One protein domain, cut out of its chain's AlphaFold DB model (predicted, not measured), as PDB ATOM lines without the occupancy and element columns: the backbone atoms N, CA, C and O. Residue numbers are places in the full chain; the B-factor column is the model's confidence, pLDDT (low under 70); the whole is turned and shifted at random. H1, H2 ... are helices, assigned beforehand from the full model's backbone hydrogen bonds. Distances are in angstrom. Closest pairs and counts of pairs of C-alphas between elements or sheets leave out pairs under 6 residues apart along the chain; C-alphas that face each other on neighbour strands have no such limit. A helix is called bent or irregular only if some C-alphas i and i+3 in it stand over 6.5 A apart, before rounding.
ATOM      1  N   SER A  29      -2.994  -5.686   8.433       70.12
ATOM      2  CA  SER A  29      -4.120  -5.826   7.510       70.12
ATOM      3  C   SER A  29      -4.417  -7.270   7.106       70.12
ATOM      4  O   SER A  29      -5.503  -7.526   6.587       70.12
ATOM      5  N   VAL A  30      -3.486  -8.207   7.310       69.00
ATOM      6  CA  VAL A  30      -3.689  -9.607   6.936       69.00
ATOM      7  C   VAL A  30      -4.515 -10.303   8.004       69.00
ATOM      8  O   VAL A  30      -4.210 -10.289   9.194       69.00
ATOM      9  N   GLN A  31      -5.604 -10.914   7.558       71.94
ATOM     10  CA  GLN A  31      -6.548 -11.599   8.419       71.94
ATOM     11  C   GLN A  31      -6.605 -13.070   8.029       71.94
ATOM     12  O   GLN A  31      -7.016 -13.416   6.920       71.94
ATOM     13  N   VAL A  32      -6.251 -13.942   8.968       76.06
ATOM     14  CA  VAL A  32      -6.276 -15.394   8.776       76.06
ATOM     15  C   VAL A  32      -7.556 -15.954   9.386       76.06
ATOM     16  O   VAL A  32      -7.969 -15.556  10.476       76.06
ATOM     17  N   GLN A  33      -8.226 -16.853   8.670       83.12
ATOM     18  CA  GLN A  33      -9.331 -17.630   9.222       83.12
ATOM     19  C   GLN A  33      -8.778 -18.952   9.752       83.12
ATOM     20  O   GLN A  33      -8.088 -19.655   9.023       83.12
ATOM     21  N   LEU A  34      -9.079 -19.272  11.012       85.88
ATOM     22  CA  LEU A  34      -8.667 -20.517  11.655       85.88
ATOM     23  C   LEU A  34      -9.897 -21.360  11.989       85.88
ATOM     24  O   LEU A  34     -10.872 -20.864  12.561       85.88
ATOM     25  N   SER A  35      -9.836 -22.637  11.638       90.06
ATOM     26  CA  SER A  35     -10.818 -23.667  11.962       90.06
ATOM     27  C   SER A  35     -10.316 -24.572  13.091       90.06
ATOM     28  O   SER A  35      -9.135 -24.562  13.443       90.06
ATOM     29  N   TRP A  36     -11.202 -25.401  13.650       91.50
ATOM     30  CA  TRP A  36     -10.792 -26.404  14.636       91.50
ATOM     31  C   TRP A  36      -9.793 -27.416  14.048       91.50
ATOM     32  O   TRP A  36      -8.825 -27.772  14.717       91.50
ATOM     33  N   SER A  37      -9.951 -27.807  12.778       92.62
ATOM     34  CA  SER A  37      -9.016 -28.722  12.110       92.62
ATOM     35  C   SER A  37      -7.598 -28.155  12.000       92.62
ATOM     36  O   SER A  37      -6.632 -28.914  12.066       92.62
ATOM     37  N   ASP A  38      -7.443 -26.831  11.903       92.62
ATOM     38  CA  ASP A  38      -6.118 -26.195  11.910       92.62
ATOM     39  C   ASP A  38      -5.445 -26.327  13.283       92.62
ATOM     40  O   ASP A  38      -4.239 -26.571  13.373       92.62
ATOM     41  N   VAL A  39      -6.229 -26.231  14.363       92.88
ATOM     42  CA  VAL A  39      -5.750 -26.445  15.735       92.88
ATOM     43  C   VAL A  39      -5.324 -27.898  15.928       92.88
ATOM     44  O   VAL A  39      -4.242 -28.152  16.454       92.88
ATOM     45  N   GLU A  40      -6.121 -28.859  15.460       96.00
ATOM     46  CA  GLU A  40      -5.774 -30.283  15.515       96.00
ATOM     47  C   GLU A  40      -4.489 -30.586  14.738       96.00
ATOM     48  O   GLU A  40      -3.600 -31.279  15.242       96.00
ATOM     49  N   ALA A  41      -4.337 -30.010  13.544       95.94
ATOM     50  CA  ALA A  41      -3.124 -30.143  12.749       95.94
ATOM     51  C   ALA A  41      -1.903 -29.532  13.458       95.94
ATOM     52  O   ALA A  41      -0.819 -30.121  13.444       95.94
ATOM     53  N   ALA A  42      -2.064 -28.381  14.114       94.06
ATOM     54  CA  ALA A  42      -1.005 -27.750  14.896       94.06
ATOM     55  C   ALA A  42      -0.606 -28.593  16.121       94.06
ATOM     56  O   ALA A  42       0.584 -28.710  16.420       94.06
ATOM     57  N   VAL A  43      -1.568 -29.237  16.788       96.62
ATOM     58  CA  VAL A  43      -1.302 -30.191  17.875       96.62
ATOM     59  C   VAL A  43      -0.543 -31.412  17.354       96.62
ATOM     60  O   VAL A  43       0.479 -31.786  17.929       96.62
ATOM     61  N   ALA A  44      -0.976 -31.998  16.235       96.75
ATOM     62  CA  ALA A  44      -0.317 -33.155  15.625       96.75
ATOM     63  C   ALA A  44       1.133 -32.859  15.202       96.75
ATOM     64  O   ALA A  44       1.994 -33.735  15.260       96.75
ATOM     65  N   ARG A  45       1.418 -31.612  14.811       96.69
ATOM     66  CA  ARG A  45       2.766 -31.131  14.464       96.69
ATOM     67  C   ARG A  45       3.592 -30.692  15.678       96.69
ATOM     68  O   ARG A  45       4.741 -30.298  15.507       96.69
ATOM     69  N   GLY A  46       3.031 -30.740  16.888       94.44
ATOM     70  CA  GLY A  46       3.709 -30.331  18.120       94.44
ATOM     71  C   GLY A  46       3.850 -28.818  18.301       94.44
ATOM     72  O   GLY A  46       4.598 -28.383  19.172       94.44
ATOM     73  N   ALA A  47       3.142 -28.008  17.508       95.69
ATOM     74  CA  ALA A  47       3.147 -26.550  17.637       95.69
ATOM     75  C   ALA A  47       2.274 -26.061  18.807       95.69
ATOM     76  O   ALA A  47       2.529 -24.998  19.369       95.69
ATOM     77  N   ILE A  48       1.255 -26.839  19.190       95.12
ATOM     78  CA  ILE A  48       0.369 -26.562  20.327       95.12
ATOM     79  C   ILE A  48       0.375 -27.769  21.265       95.12
ATOM     80  O   ILE A  48       0.262 -28.913  20.828       95.12
ATOM     81  N   VAL A  49       0.462 -27.521  22.573       97.31
ATOM     82  CA  VAL A  49       0.325 -28.573  23.587       97.31
ATOM     83  C   VAL A  49      -1.141 -29.038  23.631       97.31
ATOM     84  O   VAL A  49      -2.015 -28.197  23.852       97.31
ATOM     85  N   PRO A  50      -1.450 -30.347  23.504       95.94
ATOM     86  CA  PRO A  50      -2.833 -30.841  23.446       95.94
ATOM     87  C   PRO A  50      -3.723 -30.351  24.596       95.94
ATOM     88  O   PRO A  50      -4.879 -29.988  24.389       95.94
ATOM     89  N   ALA A  51      -3.162 -30.275  25.808       96.00
ATOM     90  CA  ALA A  51      -3.868 -29.816  27.003       96.00
ATOM     91  C   ALA A  51      -4.369 -28.360  26.912       96.00
ATOM     92  O   ALA A  51      -5.281 -27.988  27.640       96.00
ATOM     93  N   GLN A  52      -3.793 -27.539  26.028       95.94
ATOM     94  CA  GLN A  52      -4.144 -26.126  25.853       95.94
ATOM     95  C   GLN A  52      -5.046 -25.875  24.635       95.94
ATOM     96  O   GLN A  52      -5.632 -24.797  24.527       95.94
ATOM     97  N   ALA A  53      -5.188 -26.852  23.732       93.31
ATOM     98  CA  ALA A  53      -5.871 -26.681  22.448       93.31
ATOM     99  C   ALA A  53      -7.327 -26.217  22.607       93.31
ATOM    100  O   ALA A  53      -7.752 -25.255  21.968       93.31
ATOM    101  N   HIS A  54      -8.071 -26.845  23.520       94.19
ATOM    102  CA  HIS A  54      -9.464 -26.487  23.789       94.19
ATOM    103  C   HIS A  54      -9.602 -25.086  24.392       94.19
ATOM    104  O   HIS A  54     -10.500 -24.345  24.005       94.19
ATOM    105  N   THR A  55      -8.713 -24.699  25.310       94.38
ATOM    106  CA  THR A  55      -8.742 -23.364  25.927       94.38
ATOM    107  C   THR A  55      -8.435 -22.271  24.906       94.38
ATOM    108  O   THR A  55      -9.126 -21.255  24.879       94.38
ATOM    109  N   LEU A  56      -7.442 -22.491  24.036       92.00
ATOM    110  CA  LEU A  56      -7.105 -21.569  22.947       92.00
ATOM    111  C   LEU A  56      -8.269 -21.412  21.971       92.00
ATOM    112  O   LEU A  56      -8.698 -20.292  21.694       92.00
ATOM    113  N   TRP A  57      -8.826 -22.531  21.511       92.31
ATOM    114  CA  TRP A  57      -9.975 -22.507  20.617       92.31
ATOM    115  C   TRP A  57     -11.183 -21.826  21.252       92.31
ATOM    116  O   TRP A  57     -11.801 -20.984  20.612       92.31
ATOM    117  N   ALA A  58     -11.491 -22.115  22.518       90.94
ATOM    118  CA  ALA A  58     -12.590 -21.471  23.226       90.94
ATOM    119  C   ALA A  58     -12.411 -19.946  23.301       90.94
ATOM    120  O   ALA A  58     -13.377 -19.218  23.100       90.94
ATOM    121  N   ALA A  59     -11.191 -19.448  23.528       89.25
ATOM    122  CA  ALA A  59     -10.912 -18.011  23.558       89.25
ATOM    123  C   ALA A  59     -11.067 -17.343  22.177       89.25
ATOM    124  O   ALA A  59     -11.606 -16.239  22.064       89.25
ATOM    125  N   TRP A  60     -10.623 -18.006  21.107       87.94
ATOM    126  CA  TRP A  60     -10.748 -17.487  19.739       87.94
ATOM    127  C   TRP A  60     -12.181 -17.568  19.219       87.94
ATOM    128  O   TRP A  60     -12.685 -16.625  18.614       87.94
ATOM    129  N   ALA A  61     -12.858 -18.678  19.498       87.06
ATOM    130  CA  ALA A  61     -14.217 -18.942  19.064       87.06
ATOM    131  C   ALA A  61     -15.275 -18.348  20.005       87.06
ATOM    132  O   ALA A  61     -16.461 -18.461  19.689       87.06
ATOM    133  N   ALA A  62     -14.905 -17.699  21.113       87.62
ATOM    134  CA  ALA A  62     -15.864 -17.068  22.018       87.62
ATOM    135  C   ALA A  62     -16.714 -16.002  21.292       87.62
ATOM    136  O   ALA A  62     -16.184 -15.225  20.487       87.62
ATOM    137  N   PRO A  63     -18.030 -15.920  21.571       82.50
ATOM    138  CA  PRO A  63     -18.849 -14.790  21.144       82.50
ATOM    139  C   PRO A  63     -18.250 -13.468  21.645       82.50
ATOM    140  O   PRO A  63     -17.870 -13.362  22.808       82.50
ATOM    141  N   GLY A  64     -18.144 -12.465  20.771       79.88
ATOM    142  CA  GLY A  64     -17.552 -11.167  21.118       79.88
ATOM    143  C   GLY A  64     -16.022 -11.147  21.211       79.88
ATOM    144  O   GLY A  64     -15.457 -10.098  21.511       79.88
ATOM    145  N   SER A  65     -15.338 -12.263  20.931       81.88
ATOM    146  CA  SER A  65     -13.880 -12.259  20.794       81.88
ATOM    147  C   SER A  65     -13.465 -11.279  19.688       81.88
ATOM    148  O   SER A  65     -14.001 -11.373  18.579       81.88
ATOM    149  N   PRO A  66     -12.489 -10.381  19.929       79.50
ATOM    150  CA  PRO A  66     -12.004  -9.450  18.906       79.50
ATOM    151  C   PRO A  66     -11.329 -10.169  17.725       79.50
ATOM    152  O   PRO A  66     -11.063  -9.554  16.699       79.50
ATOM    153  N   LEU A  67     -11.051 -11.469  17.870       81.88
ATOM    154  CA  LEU A  67     -10.438 -12.317  16.853       81.88
ATOM    155  C   LEU A  67     -11.470 -12.978  15.920       81.88
ATOM    156  O   LEU A  67     -11.092 -13.513  14.878       81.88
ATOM    157  N   ARG A  68     -12.772 -12.939  16.245       76.75
ATOM    158  CA  ARG A  68     -13.826 -13.403  15.332       76.75
ATOM    159  C   ARG A  68     -14.079 -12.355  14.249       76.75
ATOM    160  O   ARG A  68     -14.495 -11.237  14.539       76.75
ATOM    161  N   ARG A  69     -13.935 -12.746  12.981       70.50
ATOM    162  CA  ARG A  69     -14.412 -11.937  11.848       70.50
ATOM    163  C   ARG A  69     -15.918 -12.108  11.653       70.50
ATOM    164  O   ARG A  69     -16.437 -13.210  11.813       70.50
ATOM    165  N   GLY A  70     -16.606 -11.021  11.302       60.50
ATOM    166  CA  GLY A  70     -18.047 -11.017  11.010       60.50
ATOM    167  C   GLY A  70     -18.959 -10.525  12.139       60.50
ATOM    168  O   GLY A  70     -20.172 -10.515  11.960       60.50
TER     169      GLY A  70
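AT A GLANCE: This is residues 29 to 70 of the 126 residues of an uncharacterized protein of Hydrogenophaga sp. A37 (UniProt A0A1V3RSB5). Two helices, H2 and the shorter H1, lie side by side as a helical hairpin, and the stretches before and after it, residues 29 to 35 and 62 to 70, both lie at its open end, away from the link. The stretch before H1 is drawn out, while the one after H2 turns back on itself. The printed part has 42 residues, with two named helices, H1 then H2, holding 21 of them, and no named strand; the class is all helix. It is only just compact, close to loose, with a radius of gyration of the C-alphas of 10.9 A and spans of 29 by 20 by 14 A.

HOW THE PARTS SIT: Start at H2, residues 50 to 61, the longest helix, and look from there to H1, residues 36 to 44. The two touch, with 6 pairs of C-alphas within 8 A. Their closest C-alphas are those of Val 43 and Pro 50, 5.8 A apart. Their lines stand at a shallow tilt of 24 degrees. They run opposite ways, and their centres are 10.6 A apart. H2 is irregular: C-alphas 51 and 54 are 7.3 A apart, and its line is a rough one. In H1 every O i to N i+4 pair is within hydrogen-bond range; in H2, 6 of 8 are.

IN THESE COORDINATES: Find C-alpha 50 at (-2.833, -30.841, 23.446); from there H2 runs 17.0 A to C-alpha 61 at (-14.217, -18.942, 19.064). Then find C-alpha 36 at (-10.792, -26.404, 14.636), where H1 begins; it runs 12.5 A to C-alpha 44.

THE WHOLE: The two C-alphas farthest apart are those of Ser 29 and Ala 51, 30.9 A. From the first to the last printed C-alpha, Ser 29 to Gly 70, is 15.3 A. The link from H1 to H2 is tight, with 5 residues between them. The printed part has no cut. Look in the B-factor column for a mean pLDDT of the printed part of 87.7; residues 30 and 70 are under 70.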